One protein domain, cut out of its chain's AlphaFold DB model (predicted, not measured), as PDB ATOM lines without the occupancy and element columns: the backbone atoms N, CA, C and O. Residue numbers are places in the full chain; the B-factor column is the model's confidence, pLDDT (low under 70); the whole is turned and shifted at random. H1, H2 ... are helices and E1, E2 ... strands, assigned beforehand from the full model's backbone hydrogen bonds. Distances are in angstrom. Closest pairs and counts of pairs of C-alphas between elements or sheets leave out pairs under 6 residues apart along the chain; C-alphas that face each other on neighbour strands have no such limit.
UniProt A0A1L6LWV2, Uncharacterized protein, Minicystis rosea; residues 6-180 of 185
ATOM      1  N   LYS A   6     -38.894  64.806 -22.922       93.19
ATOM      2  CA  LYS A   6     -37.925  65.732 -23.518       93.19
ATOM      3  C   LYS A   6     -36.896  66.212 -22.491       93.19
ATOM      4  O   LYS A   6     -35.719  66.309 -22.832       93.19
ATOM      5  N   ASP A   7     -37.322  66.479 -21.257       92.38
ATOM      6  CA  ASP A   7     -36.432  66.934 -20.184       92.38
ATOM      7  C   ASP A   7     -35.480  65.820 -19.743       92.38
ATOM      8  O   ASP A   7     -34.279  66.063 -19.608       92.38
ATOM      9  N   VAL A   8     -35.990  64.590 -19.596       91.81
ATOM     10  CA  VAL A   8     -35.182  63.402 -19.264       91.81
ATOM     11  C   VAL A   8     -34.083  63.190 -20.308       91.81
ATOM     12  O   VAL A   8     -32.903  63.139 -19.965       91.81
ATOM     13  N   ILE A   9     -34.451  63.134 -21.593       93.12
ATOM     14  CA  ILE A   9     -33.494  62.952 -22.696       93.12
ATOM     15  C   ILE A   9     -32.500  64.120 -22.760       93.12
ATOM     16  O   ILE A   9     -31.308  63.913 -22.980       93.12
ATOM     17  N   GLY A  10     -32.968  65.355 -22.552       92.69
ATOM     18  CA  GLY A  10     -32.112  66.541 -22.532       92.69
ATOM     19  C   GLY A  10     -31.039  66.476 -21.443       92.69
ATOM     20  O   GLY A  10     -29.877  66.780 -21.712       92.69
ATOM     21  N   ARG A  11     -31.402  66.026 -20.235       90.81
ATOM     22  CA  ARG A  11     -30.450  65.848 -19.129       90.81
ATOM     23  C   ARG A  11     -29.455  64.724 -19.388       90.81
ATOM     24  O   ARG A  11     -28.270  64.925 -19.142       90.81
ATOM     25  N   LEU A  12     -29.902  63.593 -19.933       89.88
ATOM     26  CA  LEU A  12     -29.003  62.491 -20.293       89.88
ATOM     27  C   LEU A  12     -27.950  62.928 -21.319       89.88
ATOM     28  O   LEU A  12     -26.761  62.687 -21.120       89.88
ATOM     29  N   ARG A  13     -28.365  63.673 -22.350       90.38
ATOM     30  CA  ARG A  13     -27.444  64.256 -23.339       90.38
ATOM     31  C   ARG A  13     -26.445  65.219 -22.710       90.38
ATOM     32  O   ARG A  13     -25.260  65.167 -23.025       90.38
ATOM     33  N   ALA A  14     -26.898  66.073 -21.791       87.88
ATOM     34  CA  ALA A  14     -26.021  66.998 -21.074       87.88
ATOM     35  C   ALA A  14     -24.985  66.276 -20.187       87.88
ATOM     36  O   ALA A  14     -23.914  66.824 -19.936       87.88
ATOM     37  N   GLN A  15     -25.279  65.049 -19.747       84.56
ATOM     38  CA  GLN A  15     -24.373  64.188 -18.978       84.56
ATOM     39  C   GLN A  15     -23.500  63.269 -19.857       84.56
ATOM     40  O   GLN A  15     -22.796  62.409 -19.333       84.56
ATOM     41  N   GLY A  16     -23.507  63.451 -21.184       79.75
ATOM     42  CA  GLY A  16     -22.683  62.674 -22.115       79.75
ATOM     43  C   GLY A  16     -23.265  61.307 -22.483       79.75
ATOM     44  O   GLY A  16     -22.505  60.400 -22.816       79.75
ATOM     45  N   ASP A  17     -24.591  61.148 -22.399       76.94
ATOM     46  CA  ASP A  17     -25.359  59.951 -22.782       76.94
ATOM     47  C   ASP A  17     -25.024  58.662 -22.000       76.94
ATOM     48  O   ASP A  17     -25.593  57.599 -22.261       76.94
ATOM     49  N   VAL A  18     -24.125  58.740 -21.016       65.69
ATOM     50  CA  VAL A  18     -23.760  57.639 -20.122       65.69
ATOM     51  C   VAL A  18     -24.263  57.972 -18.728       65.69
ATOM     52  O   VAL A  18     -23.705  58.823 -18.039       65.69
ATOM     53  N   ALA A  19     -25.297  57.261 -18.292       66.62
ATOM     54  CA  ALA A  19     -25.794  57.371 -16.931       66.62
ATOM     55  C   ALA A  19     -25.324  56.178 -16.095       66.62
ATOM     56  O   ALA A  19     -25.409  55.018 -16.514       66.62
ATOM     57  N   LYS A  20     -24.839  56.470 -14.889       67.12
ATOM     58  CA  LYS A  20     -24.638  55.468 -13.845       67.12
ATOM     59  C   LYS A  20     -25.806  55.560 -12.891       67.12
ATOM     60  O   LYS A  20     -26.065  56.634 -12.359       67.12
ATOM     61  N   SER A  21     -26.473  54.443 -12.655       67.88
ATOM     62  CA  SER A  21     -27.477  54.380 -11.607       67.88
ATOM     63  C   SER A  21     -27.514  53.011 -10.966       67.88
ATOM     64  O   SER A  21     -27.401  52.001 -11.661       67.88
ATOM     65  N   HIS A  22     -27.625  52.997  -9.637       60.09
ATOM     66  CA  HIS A  22     -27.707  51.786  -8.817       60.09
ATOM     67  C   HIS A  22     -26.672  50.712  -9.202       60.09
ATOM     68  O   HIS A  22     -26.994  49.550  -9.436       60.09
ATOM     69  N   GLY A  23     -25.409  51.124  -9.360       62.59
ATOM     70  CA  GLY A  23     -24.304  50.227  -9.726       62.59
ATOM     71  C   GLY A  23     -24.287  49.760 -11.190       62.59
ATOM     72  O   GLY A  23     -23.297  49.176 -11.625       62.59
ATOM     73  N   LYS A  24     -25.317  50.065 -11.992       67.12
ATOM     74  CA  LYS A  24     -25.358  49.787 -13.435       67.12
ATOM     75  C   LYS A  24     -24.873  50.995 -14.230       67.12
ATOM     76  O   LYS A  24     -25.270  52.133 -13.989       67.12
ATOM     77  N   THR A  25     -24.014  50.738 -15.214       72.00
ATOM     78  CA  THR A  25     -23.669  51.727 -16.244       72.00
ATOM     79  C   THR A  25     -24.535  51.452 -17.461       72.00
ATOM     80  O   THR A  25     -24.379  50.417 -18.115       72.00
ATOM     81  N   TYR A  26     -25.449  52.367 -17.767       72.94
ATOM     82  CA  TYR A  26     -26.201  52.305 -19.010       72.94
ATOM     83  C   TYR A  26     -25.249  52.652 -20.157       72.94
ATOM     84  O   TYR A  26     -24.530  53.651 -20.114       72.94
ATOM     85  N   ARG A  27     -25.167  51.752 -21.143       68.12
ATOM     86  CA  ARG A  27     -24.310  51.932 -22.323       68.12
ATOM     87  C   ARG A  27     -24.825  53.097 -23.166       68.12
ATOM     88  O   ARG A  27     -25.975  53.496 -23.023       68.12
ATOM     89  N   SER A  28     -23.988  53.570 -24.089       80.12
ATOM     90  CA  SER A  28     -24.388  54.588 -25.059       80.12
ATOM     91  C   SER A  28     -25.705  54.205 -25.754       80.12
ATOM     92  O   SER A  28     -25.858  53.042 -26.163       80.12
ATOM     93  N   PRO A  29     -26.631  55.167 -25.891       87.06
ATOM     94  CA  PRO A  29     -27.984  54.925 -26.355       87.06
ATOM     95  C   PRO A  29     -27.985  54.395 -27.790       87.06
ATOM     96  O   PRO A  29     -27.144  54.765 -28.616       87.06
ATOM     97  N   LYS A  30     -28.926  53.495 -28.096       88.44
ATOM     98  CA  LYS A  30     -29.070  52.892 -29.428       88.44
ATOM     99  C   LYS A  30     -30.395  53.312 -30.059       88.44
ATOM    100  O   LYS A  30     -31.376  52.573 -29.937       88.44
ATOM    101  N   PRO A  31     -30.449  54.471 -30.733       90.81
ATOM    102  CA  PRO A  31     -31.688  54.980 -31.300       90.81
ATOM    103  C   PRO A  31     -32.169  54.112 -32.463       90.81
ATOM    104  O   PRO A  31     -31.369  53.578 -33.239       90.81
ATOM    105  N   LEU A  32     -33.489  54.010 -32.633       88.06
ATOM    106  CA  LEU A  32     -34.056  53.431 -33.848       88.06
ATOM    107  C   LEU A  32     -34.047  54.429 -35.014       88.06
ATOM    108  O   LEU A  32     -34.392  55.598 -34.828       88.06
ATOM    109  N   PRO A  33     -33.741  53.978 -36.248       85.62
ATOM    110  CA  PRO A  33     -33.860  54.822 -37.432       85.62
ATOM    111  C   PRO A  33     -35.296  55.323 -37.632       85.62
ATOM    112  O   PRO A  33     -36.256  54.563 -37.475       85.62
ATOM    113  N   ALA A  34     -35.454  56.574 -38.074       85.75
ATOM    114  CA  ALA A  34     -36.767  57.204 -38.250       85.75
ATOM    115  C   ALA A  34     -37.704  56.411 -39.184       85.75
ATOM    116  O   ALA A  34     -38.899  56.301 -38.914       85.75
ATOM    117  N   GLY A  35     -37.159  55.800 -40.244       84.25
ATOM    118  CA  GLY A  35     -37.923  54.953 -41.166       84.25
ATOM    119  C   GLY A  35     -38.475  53.674 -40.523       84.25
ATOM    120  O   GLY A  35     -39.570  53.241 -40.874       84.25
ATOM    121  N   VAL A  36     -37.762  53.099 -39.547       85.12
ATOM    122  CA  VAL A  36     -38.231  51.929 -38.781       85.12
ATOM    123  C   VAL A  36     -39.330  52.352 -37.809       85.12
ATOM    124  O   VAL A  36     -40.383  51.722 -37.753       85.12
ATOM    125  N   LEU A  37     -39.121  53.465 -37.100       87.31
ATOM    126  CA  LEU A  37     -40.087  54.008 -36.143       87.31
ATOM    127  C   LEU A  37     -41.416  54.404 -36.780       87.31
ATOM    128  O   LEU A  37     -42.466  54.111 -36.218       87.31
ATOM    129  N   ALA A  38     -41.389  55.025 -37.961       84.69
ATOM    130  CA  ALA A  38     -42.603  55.421 -38.673       84.69
ATOM    131  C   ALA A  38     -43.495  54.221 -39.042       84.69
ATOM    132  O   ALA A  38     -44.714  54.358 -39.152       84.69
ATOM    133  N   GLY A  39     -42.890  53.045 -39.235       83.56
ATOM    134  CA  GLY A  39     -43.604  51.801 -39.500       83.56
ATOM    135  C   GLY A  39     -44.029  51.041 -38.243       83.56
ATOM    136  O   GLY A  39     -44.819  50.110 -38.370       83.56
ATOM    137  N   LEU A  40     -43.515  51.409 -37.066       86.31
ATOM    138  CA  LEU A  40     -43.666  50.638 -35.838       86.31
ATOM    139  C   LEU A  40     -45.042  50.865 -35.202       86.31
ATOM    140  O   LEU A  40     -45.467  51.996 -34.966       86.31
ATOM    141  N   LYS A  41     -45.733  49.765 -34.910       85.81
ATOM    142  CA  LYS A  41     -47.055  49.759 -34.278       85.81
ATOM    143  C   LYS A  41     -47.079  48.857 -33.054       85.81
ATOM    144  O   LYS A  41     -46.255  47.947 -32.927       85.81
ATOM    145  N   LEU A  42     -48.049  49.091 -32.174       83.44
ATOM    146  CA  LEU A  42     -48.414  48.114 -31.153       83.44
ATOM    147  C   LEU A  42     -48.925  46.829 -31.827       83.44
ATOM    148  O   LEU A  42     -49.434  46.897 -32.950       83.44
ATOM    149  N   PRO A  43     -48.846  45.657 -31.170       79.81
ATOM    150  CA  PRO A  43     -49.439  44.428 -31.702       79.81
ATOM    151  C   PRO A  43     -50.950  44.533 -31.957       79.81
ATOM    152  O   PRO A  43     -51.473  43.810 -32.797       79.81
ATOM    153  N   THR A  44     -51.633  45.467 -31.287       79.56
ATOM    154  CA  THR A  44     -53.042  45.830 -31.517       79.56
ATOM    155  C   THR A  44     -53.273  46.579 -32.838       79.56
ATOM    156  O   THR A  44     -54.413  46.795 -33.237       79.56
ATOM    157  N   GLY A  45     -52.209  46.990 -33.540       83.12
ATOM    158  CA  GLY A  45     -52.261  47.766 -34.784       83.12
ATOM    159  C   GLY A  45     -52.274  49.286 -34.587       83.12
ATOM    160  O   GLY A  45     -52.156  50.035 -35.565       83.12
ATOM    161  N   GLU A  46     -52.372  49.748 -33.341       85.00
ATOM    162  CA  GLU A  46     -52.359  51.162 -32.973       85.00
ATOM    163  C   GLU A  46     -50.963  51.789 -33.108       85.00
ATOM    164  O   GLU A  46     -49.930  51.109 -33.137       85.00
ATOM    165  N   LYS A  47     -50.928  53.123 -33.199       87.00
ATOM    166  CA  LYS A  47     -49.670  53.880 -33.185       87.00
ATOM    167  C   LYS A  47     -49.026  53.799 -31.803       87.00
ATOM    168  O   LYS A  47     -49.721  53.748 -30.794       87.00
ATOM    169  N   LEU A  48     -47.697  53.855 -31.768       87.38
ATOM    170  CA  LEU A  48     -46.983  53.970 -30.503       87.38
ATOM    171  C   LEU A  48     -47.293  55.311 -29.810       87.38
ATOM    172  O   LEU A  48     -47.341  56.345 -30.487       87.38
ATOM    173  N   PRO A  49     -47.449  55.318 -28.475       89.31
ATOM    174  CA  PRO A  49     -47.559  56.542 -27.686       89.31
ATOM    175  C   PRO A  49     -46.337  57.452 -27.864       89.31
ATOM    176  O   PRO A  49     -45.213  56.970 -28.018       89.31
ATOM    177  N   ALA A  50     -46.546  58.770 -27.816       89.75
ATOM    178  CA  ALA A  50     -45.509  59.760 -28.125       89.75
ATOM    179  C   ALA A  50     -44.268  59.638 -27.223       89.75
ATOM    180  O   ALA A  50     -43.149  59.725 -27.723       89.75
ATOM    181  N   ASP A  51     -44.458  59.366 -25.931       90.94
ATOM    182  CA  ASP A  51     -43.354  59.175 -24.983       90.94
ATOM    183  C   ASP A  51     -42.501  57.951 -25.337       90.94
ATOM    184  O   ASP A  51     -41.273  58.017 -25.299       90.94
ATOM    185  N   LEU A  52     -43.137  56.849 -25.749       91.12
ATOM    186  CA  LEU A  52     -42.423  55.656 -26.201       91.12
ATOM    187  C   LEU A  52     -41.678  55.923 -27.509       91.12
ATOM    188  O   LEU A  52     -40.537  55.499 -27.655       91.12
ATOM    189  N   VAL A  53     -42.281  56.662 -28.446       91.94
ATOM    190  CA  VAL A  53     -41.600  57.071 -29.685       91.94
ATOM    191  C   VAL A  53     -40.372  57.923 -29.372       91.94
ATOM    192  O   VAL A  53     -39.295  57.630 -29.884       91.94
ATOM    193  N   ALA A  54     -40.512  58.940 -28.520       93.06
ATOM    194  CA  ALA A  54     -39.417  59.825 -28.138       93.06
ATOM    195  C   ALA A  54     -38.275  59.057 -27.457       93.06
ATOM    196  O   ALA A  54     -37.109  59.289 -27.769       93.06
ATOM    197  N   TRP A  55     -38.600  58.095 -26.589       93.06
ATOM    198  CA  TRP A  55     -37.580  57.251 -25.981       93.06
ATOM    199  C   TRP A  55     -36.924  56.303 -26.987       93.06
ATOM    200  O   TRP A  55     -35.707  56.219 -27.016       93.06
ATOM    201  N   LEU A  56     -37.673  55.636 -27.869       91.94
ATOM    202  CA  LEU A  56     -37.090  54.749 -28.886       91.94
ATOM    203  C   LEU A  56     -36.225  55.503 -29.918       91.94
ATOM    204  O   LEU A  56     -35.310  54.919 -30.504       91.94
ATOM    205  N   GLN A  57     -36.492  56.794 -30.140       92.62
ATOM    206  CA  GLN A  57     -35.630  57.705 -30.910       92.62
ATOM    207  C   GLN A  57     -34.329  58.057 -30.192       92.62
ATOM    208  O   GLN A  57     -33.399  58.544 -30.832       92.62
ATOM    209  N   TYR A  58     -34.280  57.859 -28.880       92.62
ATOM    210  CA  TYR A  58     -33.103  58.065 -28.062       92.62
ATOM    211  C   TYR A  58     -32.392  56.731 -27.815       92.62
ATOM    212  O   TYR A  58     -31.310  56.527 -28.353       92.62
ATOM    213  N   ASP A  59     -33.018  55.794 -27.103       89.88
ATOM    214  CA  ASP A  59     -32.450  54.496 -26.751       89.88
ATOM    215  C   ASP A  59     -33.463  53.341 -26.831       89.88
ATOM    216  O   ASP A  59     -34.259  53.087 -25.926       89.88
ATOM    217  N   ALA A  60     -33.393  52.566 -27.910       88.50
ATOM    218  CA  ALA A  60     -34.209  51.373 -28.079       88.50
ATOM    219  C   ALA A  60     -33.605  50.112 -27.444       88.50
ATOM    220  O   ALA A  60     -34.255  49.069 -27.469       88.50
ATOM    221  N   ALA A  61     -32.400  50.169 -26.858       84.31
ATOM    222  CA  ALA A  61     -31.766  48.993 -26.253       84.31
ATOM    223  C   ALA A  61     -32.556  48.420 -25.061       84.31
ATOM    224  O   ALA A  61     -32.379  47.254 -24.712       84.31
ATOM    225  N   TRP A  62     -33.429  49.229 -24.462       82.19
ATOM    226  CA  TRP A  62     -34.273  48.875 -23.319       82.19
ATOM    227  C   TRP A  62     -35.444  47.978 -23.698       82.19
ATOM    228  O   TRP A  62     -36.013  47.304 -22.845       82.19
ATOM    229  N   PHE A  63     -35.818  47.984 -24.976       83.69
ATOM    230  CA  PHE A  63     -37.016  47.326 -25.455       83.69
ATOM    231  C   PHE A  63     -36.634  46.182 -26.386       83.69
ATOM    232  O   PHE A  63     -35.959  46.403 -27.396       83.69
ATOM    233  N   PRO A  64     -37.079  44.946 -26.110       68.00
ATOM    234  CA  PRO A  64     -36.896  43.877 -27.070       68.00
ATOM    235  C   PRO A  64     -37.745  44.204 -28.306       68.00
ATOM    236  O   PRO A  64     -38.955  44.367 -28.217       68.00
ATOM    237  N   LEU A  65     -37.133  44.310 -29.482       68.31
ATOM    238  CA  LEU A  65     -37.868  44.436 -30.744       68.31
ATOM    239  C   LEU A  65     -38.127  43.042 -31.313       68.31
ATOM    240  O   LEU A  65     -37.342  42.124 -31.073       68.31
ATOM    241  N   LEU A  66     -39.232  42.860 -32.044       60.88
ATOM    242  CA  LEU A  66     -39.593  41.542 -32.577       60.88
ATOM    243  C   LEU A  66     -38.505  41.001 -33.518       60.88
ATOM    244  O   LEU A  66     -38.085  39.862 -33.328       60.88
ATOM    245  N   LYS A  67     -38.008  41.828 -34.455       61.47
ATOM    246  CA  LYS A  67     -36.802  41.634 -35.291       61.47
ATOM    247  C   LYS A  67     -36.331  42.992 -35.852       61.47
ATOM    248  O   LYS A  67     -37.101  43.949 -35.832       61.47
ATOM    249  N   LYS A  68     -35.099  43.084 -36.385       57.00
ATOM    250  CA  LYS A  68     -34.541  44.314 -37.010       57.00
ATOM    251  C   LYS A  68     -35.360  44.843 -38.205       57.00
ATOM    252  O   LYS A  68     -35.219  46.007 -38.560       57.00
ATOM    253  N   ASP A  69     -36.190  44.002 -38.810       59.88
ATOM    254  CA  ASP A  69     -36.962  44.231 -40.035       59.88
ATOM    255  C   ASP A  69     -38.489  44.223 -39.820       59.88
ATOM    256  O   ASP A  69     -39.252  44.468 -40.756       59.88
ATOM    257  N   GLN A  70     -38.962  43.964 -38.594       61.81
ATOM    258  CA  GLN A  70     -40.393  43.867 -38.308       61.81
ATOM    259  C   GLN A  70     -40.994  45.188 -37.814       61.81
ATOM    260  O   GLN A  70     -40.478  45.853 -36.922       61.81
ATOM    261  N   LYS A  71     -42.156  45.527 -38.381       67.69
ATOM    262  CA  LYS A  71     -42.947  46.747 -38.128       67.69
ATOM    263  C   LYS A  71     -43.792  46.696 -36.841       67.69
ATOM    264  O   LYS A  71     -44.729  47.473 -36.685       67.69
ATOM    265  N   ALA A  72     -43.498  45.775 -35.928       74.62
ATOM    266  CA  ALA A  72     -44.287  45.569 -34.719       74.62
ATOM    267  C   ALA A  72     -43.412  45.636 -33.461       74.62
ATOM    268  O   ALA A  72     -42.317  45.070 -33.399       74.62
ATOM    269  N   PHE A  73     -43.907  46.350 -32.455       82.62
ATOM    270  CA  PHE A  73     -43.272  46.483 -31.151       82.62
ATOM    271  C   PHE A  73     -43.575  45.253 -30.291       82.62
ATOM    272  O   PHE A  73     -44.730  44.832 -30.191       82.62
ATOM    273  N   ARG A  74     -42.554  44.653 -29.666       84.75
ATOM    274  CA  ARG A  74     -42.753  43.442 -28.860       84.75
ATOM    275  C   ARG A  74     -43.383  43.821 -27.523       84.75
ATOM    276  O   ARG A  74     -42.731  44.370 -26.646       84.75
ATOM    277  N   SER A  75     -44.646  43.467 -27.363       88.81
ATOM    278  CA  SER A  75     -45.359  43.496 -26.088       88.81
ATOM    279  C   SER A  75     -46.292  42.290 -26.014       88.81
ATOM    280  O   SER A  75     -46.559  41.640 -27.031       88.81
ATOM    281  N   SER A  76     -46.775  41.970 -24.823       90.50
ATOM    282  CA  SER A  76     -47.800  40.946 -24.613       90.50
ATOM    283  C   SER A  76     -48.825  41.431 -23.597       90.50
ATOM    284  O   SER A  76     -48.461  42.266 -22.768       90.50
ATOM    285  N   PRO A  77     -50.065  40.906 -23.625       94.31
ATOM    286  CA  PRO A  77     -51.012  41.106 -22.534       94.31
ATOM    287  C   PRO A  77     -50.357  40.799 -21.187       94.31
ATOM    288  O   PRO A  77     -49.578  39.841 -21.101       94.31
ATOM    289  N   LEU A  78     -50.665  41.586 -20.157       94.75
ATOM    290  CA  LEU A  78     -50.065  41.452 -18.832       94.75
ATOM    291  C   LEU A  78     -50.206  40.028 -18.291       94.75
ATOM    292  O   LEU A  78     -49.214  39.447 -17.871       94.75
ATOM    293  N   ARG A  79     -51.379  39.405 -18.444       96.06
ATOM    294  CA  ARG A  79     -51.624  37.995 -18.103       96.06
ATOM    295  C   ARG A  79     -50.583  37.050 -18.698       96.06
ATOM    296  O   ARG A  79     -50.091  36.162 -18.018       96.06
ATOM    297  N   LYS A  80     -50.218  37.247 -19.966       95.12
ATOM    298  CA  LYS A  80     -49.207  36.424 -20.647       95.12
ATOM    299  C   LYS A  80     -47.790  36.739 -20.168       95.12
ATOM    300  O   LYS A  80     -46.923  35.877 -20.239       95.12
ATOM    301  N   THR A  81     -47.531  37.971 -19.745       92.88
ATOM    302  CA  THR A  81     -46.256  38.348 -19.124       92.88
ATOM    303  C   THR A  81     -46.112  37.686 -17.755       92.88
ATOM    304  O   THR A  81     -45.079  37.077 -17.510       92.88
ATOM    305  N   LEU A  82     -47.164  37.724 -16.932       93.38
ATOM    306  CA  LEU A  82     -47.216  37.081 -15.620       93.38
ATOM    307  C   LEU A  82     -47.121  35.555 -15.728       93.38
ATOM    308  O   LEU A  82     -46.290  34.960 -15.058       93.38
ATOM    309  N   GLN A  83     -47.866  34.926 -16.645       95.00
ATOM    310  CA  GLN A  83     -47.742  33.484 -16.897       95.00
ATOM    311  C   GLN A  83     -46.294  33.098 -17.222       95.00
ATOM    312  O   GLN A  83     -45.762  32.178 -16.630       95.00
ATOM    313  N   LYS A  84     -45.610  33.852 -18.092       92.38
ATOM    314  CA  LYS A  84     -44.199  33.580 -18.413       92.38
ATOM    315  C   LYS A  84     -43.250  33.756 -17.233       92.38
ATOM    316  O   LYS A  84     -42.136  33.249 -17.301       92.38
ATOM    317  N   TRP A  85     -43.602  34.571 -16.245       90.56
ATOM    318  CA  TRP A  85     -42.816  34.661 -15.018       90.56
ATOM    319  C   TRP A  85     -43.014  33.405 -14.182       90.56
ATOM    320  O   TRP A  85     -42.017  32.802 -13.811       90.56
ATOM    321  N   LEU A  86     -44.262  32.972 -14.000       91.56
ATOM    322  CA  LEU A  86     -44.578  31.731 -13.299       91.56
ATOM    323  C   LEU A  86     -43.930  30.512 -13.971       91.56
ATOM    324  O   LEU A  86     -43.230  29.765 -13.300       91.56
ATOM    325  N   ASP A  87     -44.070  30.374 -15.295       92.69
ATOM    326  CA  ASP A  87     -43.460  29.281 -16.069       92.69
ATOM    327  C   ASP A  87     -41.941  29.228 -15.832       92.69
ATOM    328  O   ASP A  87     -41.367  28.166 -15.636       92.69
ATOM    329  N   ARG A  88     -41.276  30.392 -15.798       89.38
ATOM    330  CA  ARG A  88     -39.831  30.469 -15.547       89.38
ATOM    331  C   ARG A  88     -39.443  30.085 -14.130       89.38
ATOM    332  O   ARG A  88     -38.352  29.565 -13.975       89.38
ATOM    333  N   MET A  89     -40.269  30.401 -13.135       87.69
ATOM    334  CA  MET A  89     -40.015  29.991 -11.752       87.69
ATOM    335  C   MET A  89     -40.162  28.473 -11.623       87.69
ATOM    336  O   MET A  89     -39.292  27.830 -11.060       87.69
ATOM    337  N   GLN A  90     -41.196  27.898 -12.243       88.06
ATOM    338  CA  GLN A  90     -41.453  26.453 -12.242       88.06
ATOM    339  C   GLN A  90     -40.400  25.638 -13.007       88.06
ATOM    340  O   GLN A  90     -40.184  24.471 -12.701       88.06
ATOM    341  N   GLU A  91     -39.778  26.229 -14.028       90.69
ATOM    342  CA  GLU A  91     -38.710  25.610 -14.827       90.69
ATOM    343  C   GLU A  91     -37.294  25.962 -14.320       90.69
ATOM    344  O   GLU A  91     -36.312  25.595 -14.969       90.69
ATOM    345  N   SER A  92     -37.165  26.725 -13.229       87.75
ATOM    346  CA  SER A  92     -35.864  27.155 -12.707       87.75
ATOM    347  C   SER A  92     -35.218  26.051 -11.875       87.75
ATOM    348  O   SER A  92     -35.816  25.582 -10.919       87.75
ATOM    349  N   ASP A  93     -33.966  25.709 -12.185       86.88
ATOM    350  CA  ASP A  93     -33.109  24.854 -11.341       86.88
ATOM    351  C   ASP A  93     -32.333  25.677 -10.276       86.88
ATOM    352  O   ASP A  93     -31.329  25.219  -9.730       86.88
ATOM    353  N   ASP A  94     -32.712  26.941 -10.065       89.06
ATOM    354  CA  ASP A  94     -32.089  27.857  -9.099       89.06
ATOM    355  C   ASP A  94     -32.790  27.726  -7.740       89.06
ATOM    356  O   ASP A  94     -33.974  28.057  -7.645       89.06
ATOM    357  N   GLU A  95     -32.062  27.260  -6.716       87.44
ATOM    358  CA  GLU A  95     -32.581  27.016  -5.358       87.44
ATOM    359  C   GLU A  95     -33.258  28.268  -4.769       87.44
ATOM    360  O   GLU A  95     -34.315  28.152  -4.154       87.44
ATOM    361  N   ASP A  96     -32.723  29.470  -5.031       85.31
ATOM    362  CA  ASP A  96     -33.300  30.725  -4.526       85.31
ATOM    363  C   ASP A  96     -34.681  31.008  -5.162       85.31
ATOM    364  O   ASP A  96     -35.559  31.619  -4.550       85.31
ATOM    365  N   VAL A  97     -34.880  30.593  -6.420       84.38
ATOM    366  CA  VAL A  97     -36.142  30.787  -7.159       84.38
ATOM    367  C   VAL A  97     -37.171  29.725  -6.783       84.38
ATOM    368  O   VAL A  97     -38.366  30.023  -6.755       84.38
ATOM    369  N   GLU A  98     -36.717  28.499  -6.518       85.19
ATOM    370  CA  GLU A  98     -37.555  27.413  -6.012       85.19
ATOM    371  C   GLU A  98     -38.109  27.773  -4.627       85.19
ATOM    372  O   GLU A  98     -39.326  27.752  -4.453       85.19
ATOM    373  N   GLU A  99     -37.257  28.240  -3.704       86.38
ATOM    374  CA  GLU A  99     -37.672  28.712  -2.374       86.38
ATOM    375  C   GLU A  99     -38.667  29.885  -2.475       86.38
ATOM    376  O   GLU A  99     -39.715  29.862  -1.830       86.38
ATOM    377  N   GLU A 100     -38.422  30.873  -3.351       85.69
ATOM    378  CA  GLU A 100     -39.363  31.989  -3.575       85.69
ATOM    379  C   GLU A 100     -40.735  31.501  -4.088       85.69
ATOM    380  O   GLU A 100     -41.777  32.053  -3.720       85.69
ATOM    381  N   LEU A 101     -40.759  30.483  -4.958       86.88
ATOM    382  CA  LEU A 101     -42.005  29.911  -5.469       86.88
ATOM    383  C   LEU A 101     -42.739  29.099  -4.395       86.88
ATOM    384  O   LEU A 101     -43.964  29.202  -4.310       86.88
ATOM    385  N   GLU A 102     -42.018  28.311  -3.599       87.75
ATOM    386  CA  GLU A 102     -42.580  27.534  -2.492       87.75
ATOM    387  C   GLU A 102     -43.210  28.450  -1.439       87.75
ATOM    388  O   GLU A 102     -44.394  28.282  -1.139       87.75
ATOM    389  N   GLU A 103     -42.487  29.477  -0.967       88.12
ATOM    390  CA  GLU A 103     -43.017  30.488  -0.035       88.12
ATOM    391  C   GLU A 103     -44.307  31.123  -0.577       88.12
ATOM    392  O   GLU A 103     -45.311  31.264   0.126       88.12
ATOM    393  N   LEU A 104     -44.313  31.470  -1.867       85.50
ATOM    394  CA  LEU A 104     -45.480  32.053  -2.513       85.50
ATOM    395  C   LEU A 104     -46.663  31.075  -2.554       85.50
ATOM    396  O   LEU A 104     -47.796  31.469  -2.278       85.50
ATOM    397  N   MET A 105     -46.420  29.812  -2.905       88.38
ATOM    398  CA  MET A 105     -47.455  28.778  -2.962       88.38
ATOM    399  C   MET A 105     -48.003  28.418  -1.575       88.38
ATOM    400  O   MET A 105     -49.190  28.099  -1.473       88.38
ATOM    401  N   GLU A 106     -47.209  28.519  -0.505       89.00
ATOM    402  CA  GLU A 106     -47.704  28.379   0.871       89.00
ATOM    403  C   GLU A 106     -48.709  29.483   1.233       89.00
ATOM    404  O   GLU A 106     -49.753  29.202   1.830       89.00
ATOM    405  N   ASP A 107     -48.439  30.722   0.816       84.38
ATOM    406  CA  ASP A 107     -49.289  31.877   1.116       84.38
ATOM    407  C   ASP A 107     -50.579  31.915   0.279       84.38
ATOM    408  O   ASP A 107     -51.645  32.297   0.782       84.38
ATOM    409  N   VAL A 108     -50.507  31.560  -1.012       86.69
ATOM    410  CA  VAL A 108     -51.613  31.787  -1.969       86.69
ATOM    411  C   VAL A 108     -52.198  30.515  -2.591       86.69
ATOM    412  O   VAL A 108     -53.229  30.587  -3.271       86.69
ATOM    413  N   GLY A 109     -51.598  29.354  -2.326       85.50
ATOM    414  CA  GLY A 109     -51.957  28.059  -2.904       85.50
ATOM    415  C   GLY A 109     -51.485  27.873  -4.352       85.50
ATOM    416  O   GLY A 109     -50.719  28.665  -4.897       85.50
ATOM    417  N   ASP A 110     -52.005  26.831  -5.011       85.38
ATOM    418  CA  ASP A 110     -51.569  26.418  -6.358       85.38
ATOM    419  C   ASP A 110     -51.944  27.408  -7.487       85.38
ATOM    420  O   ASP A 110     -51.406  27.329  -8.593       85.38
ATOM    421  N   ASP A 111     -52.869  28.349  -7.247       90.62
ATOM    422  CA  ASP A 111     -53.339  29.331  -8.245       90.62
ATOM    423  C   ASP A 111     -52.595  30.675  -8.143       90.62
ATOM    424  O   ASP A 111     -53.193  31.747  -8.002       90.62
ATOM    425  N   VAL A 112     -51.265  30.620  -8.244       90.94
ATOM    426  CA  VAL A 112     -50.381  31.798  -8.174       90.94
ATOM    427  C   VAL A 112     -50.742  32.848  -9.230       90.94
ATOM    428  O   VAL A 112     -50.846  34.040  -8.930       90.94
ATOM    429  N   LEU A 113     -51.002  32.433 -10.479       92.62
ATOM    430  CA  LEU A 113     -51.400  33.376 -11.529       92.62
ATOM    431  C   LEU A 113     -52.746  34.037 -11.206       92.62
ATOM    432  O   LEU A 113     -52.893  35.248 -11.390       92.62
ATOM    433  N   GLY A 114     -53.740  33.269 -10.754       92.75
ATOM    434  CA  GLY A 114     -55.036  33.814 -10.365       92.75
ATOM    435  C   GLY A 114     -54.925  34.791  -9.199       92.75
ATOM    436  O   GLY A 114     -55.618  35.813  -9.206       92.75
ATOM    437  N   TYR A 115     -54.027  34.532  -8.247       91.75
ATOM    438  CA  TYR A 115     -53.689  35.467  -7.178       91.75
ATOM    439  C   TYR A 115     -53.095  36.770  -7.732       91.75
ATOM    440  O   TYR A 115     -53.680  37.834  -7.523       91.75
ATOM    441  N   TRP A 116     -52.028  36.712  -8.538       92.69
ATOM    442  CA  TRP A 116     -51.406  37.911  -9.120       92.69
ATOM    443  C   TRP A 116     -52.390  38.766  -9.921       92.69
ATOM    444  O   TRP A 116     -52.380  39.992  -9.832       92.69
ATOM    445  N   LEU A 117     -53.277  38.130 -10.688       93.44
ATOM    446  CA  LEU A 117     -54.298  38.829 -11.467       93.44
ATOM    447  C   LEU A 117     -55.348  39.529 -10.593       93.44
ATOM    448  O   LEU A 117     -55.851  40.582 -10.986       93.44
ATOM    449  N   LYS A 118     -55.685  38.960  -9.430       92.06
ATOM    450  CA  LYS A 118     -56.584  39.584  -8.445       92.06
ATOM    451  C   LYS A 118     -55.906  40.732  -7.700       92.06
ATOM    452  O   LYS A 118     -56.596  41.675  -7.328       92.06
ATOM    453  N   SER A 119     -54.587  40.665  -7.529       91.12
ATOM    454  CA  SER A 119     -53.778  41.712  -6.893       91.12
ATOM    455  C   SER A 119     -53.515  42.922  -7.794       91.12
ATOM    456  O   SER A 119     -52.937  43.907  -7.339       91.12
ATOM    457  N   LEU A 120     -53.932  42.892  -9.066       94.12
ATOM    458  CA  LEU A 120     -53.832  44.055  -9.947       94.12
ATOM    459  C   LEU A 120     -54.707  45.211  -9.430       94.12
ATOM    460  O   LEU A 120     -55.848  44.978  -9.031       94.12
ATOM    461  N   PRO A 121     -54.250  46.475  -9.540       92.62
ATOM    462  CA  PRO A 121     -55.032  47.625  -9.084       92.62
ATOM    463  C   PRO A 121     -56.356  47.780  -9.847       92.62
ATOM    464  O   PRO A 121     -57.318  48.341  -9.330       92.62
ATOM    465  N   GLU A 122     -56.415  47.274 -11.082       92.31
ATOM    466  CA  GLU A 122     -57.618  47.213 -11.904       92.31
ATOM    467  C   GLU A 122     -57.628  45.856 -12.652       92.31
ATOM    468  O   GLU A 122     -56.694  45.583 -13.414       92.31
ATOM    469  N   PRO A 123     -58.663  45.001 -12.505       90.81
ATOM    470  CA  PRO A 123     -58.683  43.671 -13.134       90.81
ATOM    471  C   PRO A 123     -58.576  43.683 -14.667       90.81
ATOM    472  O   PRO A 123     -58.061  42.743 -15.272       90.81
ATOM    473  N   SER A 124     -59.032  44.761 -15.311       92.38
ATOM    474  CA  SER A 124     -58.959  44.956 -16.766       92.38
ATOM    475  C   SER A 124     -57.524  45.051 -17.296       92.38
ATOM    476  O   SER A 124     -57.291  44.814 -18.482       92.38
ATOM    477  N   LEU A 125     -56.545  45.356 -16.436       93.56
ATOM    478  CA  LEU A 125     -55.136  45.456 -16.824       93.56
ATOM    479  C   LEU A 125     -54.549  44.121 -17.268       93.56
ATOM    480  O   LEU A 125     -53.574  44.122 -18.018       93.56
ATOM    481  N   ALA A 126     -55.149  43.000 -16.861       94.75
ATOM    482  CA  ALA A 126     -54.729  41.661 -17.261       94.75
ATOM    483  C   ALA A 126     -54.596  41.514 -18.787       94.75
ATOM    484  O   ALA A 126     -53.689  40.834 -19.272       94.75
ATOM    485  N   ASP A 127     -55.466  42.187 -19.541       94.31
ATOM    486  CA  ASP A 127     -55.517  42.083 -20.999       94.31
ATOM    487  C   ASP A 127     -54.839  43.274 -21.704       94.31
ATOM    488  O   ASP A 127     -54.686  43.285 -22.928       94.31
ATOM    489  N   VAL A 128     -54.352  44.255 -20.936       93.50
ATOM    490  CA  VAL A 128     -53.567  45.376 -21.456       93.50
ATOM    491  C   VAL A 128     -52.157  44.903 -21.791       93.50
ATOM    492  O   VAL A 128     -51.527  44.146 -21.051       93.50
ATOM    493  N   HIS A 129     -51.636  45.363 -22.927       92.69
ATOM    494  CA  HIS A 129     -50.268  45.063 -23.322       92.69
ATOM    495  C   HIS A 129     -49.264  45.746 -22.391       92.69
ATOM    496  O   HIS A 129     -49.369  46.938 -22.117       92.69
ATOM    497  N   ALA A 130     -48.250  45.000 -21.962       92.81
ATOM    498  CA  ALA A 130     -47.191  45.495 -21.097       92.81
ATOM    499  C   ALA A 130     -45.803  45.143 -21.642       92.81
ATOM    500  O   ALA A 130     -45.635  44.197 -22.426       92.81
ATOM    501  N   VAL A 131     -44.799  45.901 -21.200       91.88
ATOM    502  CA  VAL A 131     -43.383  45.574 -21.394       91.88
ATOM    503  C   VAL A 131     -42.648  45.619 -20.067       91.88
ATOM    504  O   VAL A 131     -42.757  46.596 -19.336       91.88
ATOM    505  N   VAL A 132     -41.870  44.576 -19.788       90.44
ATOM    506  CA  VAL A 132     -40.969  44.538 -18.633       90.44
ATOM    507  C   VAL A 132     -39.860  45.563 -18.844       90.44
ATOM    508  O   VAL A 132     -39.144  45.508 -19.846       90.44
ATOM    509  N   LEU A 133     -39.740  46.502 -17.914       89.38
ATOM    510  CA  LEU A 133     -38.687  47.503 -17.896       89.38
ATOM    511  C   LEU A 133     -37.488  46.996 -17.076       89.38
ATOM    512  O   LEU A 133     -37.659  46.170 -16.177       89.38
ATOM    513  N   PRO A 134     -36.264  47.475 -17.349       81.12
ATOM    514  CA  PRO A 134     -35.104  47.140 -16.530       81.12
ATOM    515  C   PRO A 134     -35.295  47.584 -15.072       81.12
ATOM    516  O   PRO A 134     -35.518  48.760 -14.808       81.12
ATOM    517  N   SER A 135     -35.148  46.683 -14.099       70.94
ATOM    518  CA  SER A 135     -35.164  47.115 -12.696       70.94
ATOM    519  C   SER A 135     -33.914  47.965 -12.389       70.94
ATOM    520  O   SER A 135     -32.786  47.532 -12.711       70.94
ATOM    521  N   PRO A 136     -34.070  49.144 -11.748       65.06
ATOM    522  CA  PRO A 136     -32.974  49.997 -11.299       65.06
ATOM    523  C   PRO A 136     -32.221  49.406 -10.095       65.06
ATOM    524  O   PRO A 136     -31.764  50.141  -9.241       65.06
ATOM    525  N   GLY A 137     -32.064  48.084  -9.993       61.09
ATOM    526  CA  GLY A 137     -31.366  47.463  -8.862       61.09
ATOM    527  C   GLY A 137     -32.190  47.432  -7.573       61.09
ATOM    528  O   GLY A 137     -31.608  47.314  -6.499       61.09
ATOM    529  N   SER A 138     -33.517  47.542  -7.682       67.25
ATOM    530  CA  SER A 138     -34.453  47.176  -6.618       67.25
ATOM    531  C   SER A 138     -34.903  45.724  -6.775       67.25
ATOM    532  O   SER A 138     -34.962  45.209  -7.893       67.25
ATOM    533  N   ASP A 139     -35.311  45.125  -5.663       74.50
ATOM    534  CA  ASP A 139     -36.149  43.917  -5.586       74.50
ATOM    535  C   ASP A 139     -37.527  44.096  -6.251       74.50
ATOM    536  O   ASP A 139     -38.251  43.135  -6.482       74.50
ATOM    537  N   GLN A 140     -37.890  45.335  -6.582       84.56
ATOM    538  CA  GLN A 140     -39.104  45.654  -7.318       84.56
ATOM    539  C   GLN A 140     -38.913  45.561  -8.831       84.56
ATOM    540  O   GLN A 140     -37.926  46.067  -9.381       84.56
ATOM    541  N   GLU A 141     -39.920  45.014  -9.506       88.56
ATOM    542  CA  GLU A 141     -40.028  44.998 -10.960       88.56
ATOM    543  C   GLU A 141     -40.978  46.076 -11.479       88.56
ATOM    544  O   GLU A 141     -41.844  46.599 -10.774       88.56
ATOM    545  N   HIS A 142     -40.808  46.414 -12.758       92.31
ATOM    546  CA  HIS A 142     -41.546  47.488 -13.411       92.31
ATOM    547  C   HIS A 142     -42.095  47.030 -14.755       92.31
ATOM    548  O   HIS A 142     -41.376  46.477 -15.589       92.31
ATOM    549  N   LEU A 143     -43.370  47.315 -14.990       93.62
ATOM    550  CA  LEU A 143     -44.085  47.002 -16.220       93.62
ATOM    551  C   LEU A 143     -44.622  48.299 -16.828       93.62
ATOM    552  O   LEU A 143     -45.443  48.992 -16.230       93.62
ATOM    553  N   LEU A 144     -44.163  48.638 -18.032       95.00
ATOM    554  CA  LEU A 144     -44.707  49.743 -18.815       95.00
ATOM    555  C   LEU A 144     -46.051  49.330 -19.411       95.00
ATOM    556  O   LEU A 144     -46.089  48.430 -20.253       95.00
ATOM    557  N   MET A 145     -47.128  50.004 -19.018       94.81
ATOM    558  CA  MET A 145     -48.484  49.691 -19.467       94.81
ATOM    559  C   MET A 145     -48.826  50.459 -20.746       94.81
ATOM    560  O   MET A 145     -48.749  51.685 -20.787       94.81
ATOM    561  N   LEU A 146     -49.213  49.737 -21.801       91.69
ATOM    562  CA  LEU A 146     -49.559  50.268 -23.125       91.69
ATOM    563  C   LEU A 146     -51.083  50.350 -23.273       91.69
ATOM    564  O   LEU A 146     -51.683  49.686 -24.117       91.69
ATOM    565  N   GLU A 147     -51.711  51.135 -22.399       88.12
ATOM    566  CA  GLU A 147     -53.165  51.309 -22.361       88.12
ATOM    567  C   GLU A 147     -53.687  52.006 -23.636       88.12
ATOM    568  O   GLU A 147     -53.239  53.117 -23.950       88.12
ATOM    569  N   PRO A 148     -54.656  51.407 -24.357       81.50
ATOM    570  CA  PRO A 148     -55.263  52.032 -25.528       81.50
ATOM    571  C   PRO A 148     -55.873  53.399 -25.197       81.50
ATOM    572  O   PRO A 148     -56.536  53.580 -24.177       81.50
ATOM    573  N   GLY A 149     -55.650  54.387 -26.064       78.94
ATOM    574  CA  GLY A 149     -56.224  55.730 -25.920       78.94
ATOM    575  C   GLY A 149     -55.598  56.622 -24.836       78.94
ATOM    576  O   GLY A 149     -55.921  57.813 -24.788       78.94
ATOM    577  N   ARG A 150     -54.669  56.122 -24.007       81.50
ATOM    578  CA  ARG A 150     -53.924  56.975 -23.068       81.50
ATOM    579  C   ARG A 150     -52.830  57.776 -23.771       81.50
ATOM    580  O   ARG A 150     -52.109  57.283 -24.635       81.50
ATOM    581  N   LYS A 151     -52.683  59.037 -23.352       77.75
ATOM    582  CA  LYS A 151     -51.619  59.936 -23.833       77.75
ATOM    583  C   LYS A 151     -50.282  59.685 -23.139       77.75
ATOM    584  O   LYS A 151     -49.244  59.810 -23.781       77.75
ATOM    585  N   THR A 152     -50.324  59.350 -21.851       84.00
ATOM    586  CA  THR A 152     -49.155  59.083 -21.010       84.00
ATOM    587  C   THR A 152     -49.113  57.611 -20.635       84.00
ATOM    588  O   THR A 152     -50.144  57.004 -20.336       84.00
ATOM    589  N   LEU A 153     -47.913  57.037 -20.662       91.50
ATOM    590  CA  LEU A 153     -47.707  55.643 -20.288       91.50
ATOM    591  C   LEU A 153     -47.422  55.539 -18.802       91.50
ATOM    592  O   LEU A 153     -46.472  56.157 -18.330       91.50
ATOM    593  N   ARG A 154     -48.219  54.747 -18.089       93.81
ATOM    594  CA  ARG A 154     -48.014  54.465 -16.668       93.81
ATOM    595  C   ARG A 154     -47.087  53.273 -16.481       93.81
ATOM    596  O   ARG A 154     -46.976  52.410 -17.355       93.81
ATOM    597  N   VAL A 155     -46.446  53.219 -15.321       94.44
ATOM    598  CA  VAL A 155     -45.608  52.094 -14.916       94.44
ATOM    599  C   VAL A 155     -46.225  51.435 -13.695       94.44
ATOM    600  O   VAL A 155     -46.365  52.051 -12.635       94.44
ATOM    601  N   LEU A 156     -46.582  50.169 -13.870       94.88
ATOM    602  CA  LEU A 156     -46.992  49.289 -12.792       94.88
ATOM    603  C   LEU A 156     -45.725  48.798 -12.082       94.88
ATOM    604  O   LEU A 156     -44.804  48.296 -12.731       94.88
ATOM    605  N   GLY A 157     -45.654  49.019 -10.775       93.00
ATOM    606  CA  GLY A 157     -44.633  48.438  -9.915       93.00
ATOM    607  C   GLY A 157     -45.119  47.114  -9.353       93.00
ATOM    608  O   GLY A 157     -46.325  46.909  -9.196       93.00
ATOM    609  N   CYS A 158     -44.172  46.235  -9.058       89.56
ATOM    610  CA  CYS A 158     -44.440  45.015  -8.330       89.56
ATOM    611  C   CYS A 158     -43.314  44.720  -7.339       89.56
ATOM    612  O   CYS A 158     -42.152  44.977  -7.650       89.56
ATOM    613  N   HIS A 159     -43.655  44.220  -6.151       83.19
ATOM    614  CA  HIS A 159     -42.694  43.764  -5.143       83.19
ATOM    615  C   HIS A 159     -42.883  42.279  -4.898       83.19
ATOM    616  O   HIS A 159     -44.016  41.849  -4.665       83.19
ATOM    617  N   LYS A 160     -41.786  41.513  -4.998       71.25
ATOM    618  CA  LYS A 160     -41.787  40.045  -4.864       71.25
ATOM    619  C   LYS A 160     -42.881  39.354  -5.688       71.25
ATOM    620  O   LYS A 160     -43.370  38.293  -5.336       71.25
ATOM    621  N   ARG A 161     -43.353  40.008  -6.753       70.69
ATOM    622  CA  ARG A 161     -44.479  39.560  -7.583       70.69
ATOM    623  C   ARG A 161     -45.828  39.407  -6.855       70.69
ATOM    624  O   ARG A 161     -46.793  39.041  -7.503       70.69
ATOM    625  N   ILE A 162     -45.945  39.751  -5.571       73.19
ATOM    626  CA  ILE A 162     -47.142  39.530  -4.730       73.19
ATOM    627  C   ILE A 162     -48.073  40.748  -4.727       73.19
ATOM    628  O   ILE A 162     -49.297  40.610  -4.779       73.19
ATOM    629  N   GLU A 163     -47.497  41.949  -4.708       82.50
ATOM    630  CA  GLU A 163     -48.241  43.206  -4.628       82.50
ATOM    631  C   GLU A 163     -48.027  44.042  -5.892       82.50
ATOM    632  O   GLU A 163     -46.890  44.276  -6.302       82.50
ATOM    633  N   PHE A 164     -49.116  44.520  -6.503       92.06
ATOM    634  CA  PHE A 164     -49.076  45.380  -7.685       92.06
ATOM    635  C   PHE A 164     -49.689  46.745  -7.380       92.06
ATOM    636  O   PHE A 164     -50.807  46.843  -6.881       92.06
ATOM    637  N   TRP A 165     -48.998  47.820  -7.756       93.81
ATOM    638  CA  TRP A 165     -49.511  49.181  -7.597       93.81
ATOM    639  C   TRP A 165     -49.000  50.113  -8.694       93.81
ATOM    640  O   TRP A 165     -47.989  49.864  -9.360       93.81
ATOM    641  N   TRP A 166     -49.702  51.228  -8.899       94.25
ATOM    642  CA  TRP A 166     -49.228  52.287  -9.785       94.25
ATOM    643  C   TRP A 166     -48.026  52.985  -9.156       94.25
ATOM    644  O   TRP A 166     -48.175  53.796  -8.246       94.25
ATOM    645  N   LYS A 167     -46.822  52.654  -9.632       92.62
ATOM    646  CA  LYS A 167     -45.579  53.201  -9.078       92.62
ATOM    647  C   LYS A 167     -45.173  54.514  -9.743       92.62
ATOM    648  O   LYS A 167     -44.680  55.409  -9.064       92.62
ATOM    649  N   TYR A 168     -45.394  54.647 -11.054       92.44
ATOM    650  CA  TYR A 168     -45.164  55.910 -11.758       92.44
ATOM    651  C   TYR A 168     -46.325  56.259 -12.689       92.44
ATOM    652  O   TYR A 168     -46.715  55.471 -13.552       92.44
ATOM    653  N   GLU A 169     -46.814  57.492 -12.570       92.25
ATOM    654  CA  GLU A 169     -47.875  58.050 -13.423       92.25
ATOM    655  C   GLU A 169     -47.414  58.341 -14.863       92.25
ATOM    656  O   GLU A 169     -48.230  58.582 -15.757       92.25
ATOM    657  N   SER A 170     -46.100  58.329 -15.107       93.12
ATOM    658  CA  SER A 170     -45.527  58.506 -16.437       93.12
ATOM    659  C   SER A 170     -44.236  57.707 -16.621       93.12
ATOM    660  O   SER A 170     -43.459  57.497 -15.686       93.12
ATOM    661  N   PHE A 171     -43.958  57.311 -17.863       93.38
ATOM    662  CA  PHE A 171     -42.697  56.669 -18.227       93.38
ATOM    663  C   PHE A 171     -41.500  57.604 -18.008       93.38
ATOM    664  O   PHE A 171     -40.432  57.164 -17.592       93.38
ATOM    665  N   ALA A 172     -41.688  58.909 -18.220       93.00
ATOM    666  CA  ALA A 172     -40.669  59.909 -17.929       93.00
ATOM    667  C   ALA A 172     -40.326  59.973 -16.430       93.00
ATOM    668  O   ALA A 172     -39.147  60.057 -16.100       93.00
ATOM    669  N   ALA A 173     -41.314  59.862 -15.533       92.25
ATOM    670  CA  ALA A 173     -41.076  59.816 -14.089       92.25
ATOM    671  C   ALA A 173     -40.290  58.560 -13.679       92.25
ATOM    672  O   ALA A 173     -39.341  58.651 -12.902       92.25
ATOM    673  N   TYR A 174     -40.619  57.403 -14.264       91.62
ATOM    674  CA  TYR A 174     -39.827  56.187 -14.073       91.62
ATOM    675  C   TYR A 174     -38.368  56.397 -14.507       91.62
ATOM    676  O   TYR A 174     -37.456  56.132 -13.731       91.62
ATOM    677  N   LEU A 175     -38.122  56.929 -15.708       90.50
ATOM    678  CA  LEU A 175     -36.757  57.162 -16.190       90.50
ATOM    679  C   LEU A 175     -36.014  58.201 -15.341       90.50
ATOM    680  O   LEU A 175     -34.836  58.018 -15.048       90.50
ATOM    681  N   ALA A 176     -36.689  59.271 -14.916       89.56
ATOM    682  CA  ALA A 176     -36.114  60.277 -14.029       89.56
ATOM    683  C   ALA A 176     -35.635  59.652 -12.714       89.56
ATOM    684  O   ALA A 176     -34.522  59.941 -12.277       89.56
ATOM    685  N   HIS A 177     -36.424  58.746 -12.132       87.06
ATOM    686  CA  HIS A 177     -36.007  57.973 -10.968       87.06
ATOM    687  C   HIS A 177     -34.825  57.053 -11.293       87.06
ATOM    688  O   HIS A 177     -33.808  57.092 -10.605       87.06
ATOM    689  N   VAL A 178     -34.918  56.277 -12.380       86.38
ATOM    690  CA  VAL A 178     -33.854  55.351 -12.791       86.38
ATOM    691  C   VAL A 178     -32.531  56.073 -13.008       86.38
ATOM    692  O   VAL A 178     -31.498  55.485 -12.736       86.38
ATOM    693  N   PHE A 179     -32.520  57.325 -13.461       85.56
ATOM    694  CA  PHE A 179     -31.290  58.099 -13.661       85.56
ATOM    695  C   PHE A 179     -30.950  59.057 -12.511       85.56
ATOM    696  O   PHE A 179     -30.024  59.856 -12.641       85.56
ATOM    697  N   GLY A 180     -31.663  58.984 -11.382       83.06
ATOM    698  CA  GLY A 180     -31.393  59.807 -10.200       83.06
ATOM    699  C   GLY A 180     -31.628  61.305 -10.416       83.06
ATOM    700  O   GLY A 180     -30.986  62.137  -9.780       83.06
TER     701      GLY A 180
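AT A GLANCE: This is residues 6 to 180 of the 185 residues of an uncharacterized protein of Minicystis rosea (UniProt A0A1L6LWV2). A strongly twisted four-stranded sheet, E1 to E4, stands in the middle between two groups of helices. On one side H1, H2, H3 and H8 make a loose group together with the long unnamed stretch 15 to 33; on the other, H4, H5, H6 and H7 cluster, with H5 far out; the long unnamed stretch 57 to 77 leads from H3 on the first side to H4 on the other, and its residues 76 to 77 pair antiparallel with residues 129 to 130 of E1. The 175 printed residues include eight named helices and four named strands, in the order H1 to H7, E1 to E4, H8, and the class is mixed. The sheet, in order E1 E2 E3 E4, is antiparallel throughout and forms a meander, each strand the antiparallel neighbour of the one before. The whole is compact, with a radius of gyration of the C-alphas of 17.0 A and spans of 48 by 37 by 29 A.

HOW THE PARTS SIT: H1, residues 6 to 14, only just touches H8, residues 171 to 178, with 3 pairs of C-alphas within 8 A; the closest, Val 8 and Ala 176, are 6.2 A apart. H2, residues 34 to 39, is close to but not clearly touching H3, residues 50 to 56; C-alphas 37 and 53, the closest, are 7.3 A apart. The hub H4, residues 78 to 90, touches H5, residues 95 to 108, at a steep tilt of 58 degrees, through C-alphas 89 and 97, the closest, at 6.1 A, and with its residues 89 to 90 alone. H4 touches H6, residues 112 to 118, at a shallow tilt of 24 degrees, opposite ways; the closest C-alphas, 83 and 113, are 6.5 A apart. H4 also touches H7, residues 123 to 127, with its residues 78 to 79 alone; C-alphas 79 and 126, the closest, are 4.9 A apart. E1, residues 129 to 133, and E2, residues 140 to 146, form a hairpin, with N 133 and O 142 at 2.8 A. E2 and E3, residues 155 to 159, form a hairpin, with N 143 and O 156 at 2.8 A. E3 and E4, residues 163 to 168, form a hairpin, with N 155 and O 168 at 2.9 A. H4 only grazes the sheet with residues 78 to 81, and H6 with residues 115 to 118. H8 is on the sheet at a height over the sheet of 8.4 A. In H1, H3, H4, H5, H6 and H8 every O i to N i+4 pair is within hydrogen-bond range; H2 has 1 of 2, and H7 has 0 of 1 but 2 of 2 O i to N i+3 pairs.

IN THESE COORDINATES: H1 begins at C-alpha 6, (-37.925, 65.732, -23.518). H4 is 18.5 A long, H5 19.9 A and E2 19.5 A. H8 ends at C-alpha 178, (-33.854, 55.351, -12.791).

THE WHOLE: The C-alphas of Gly 35 and Glu 106, the two farthest apart, are 50.7 A apart. The printed part has no cut; the links H1 to H2 and H3 to H4 are long. Mean pLDDT of the printed part is 85.6, and residues 18 to 24, 27, 64 to 71 and 136 to 138 are under 70.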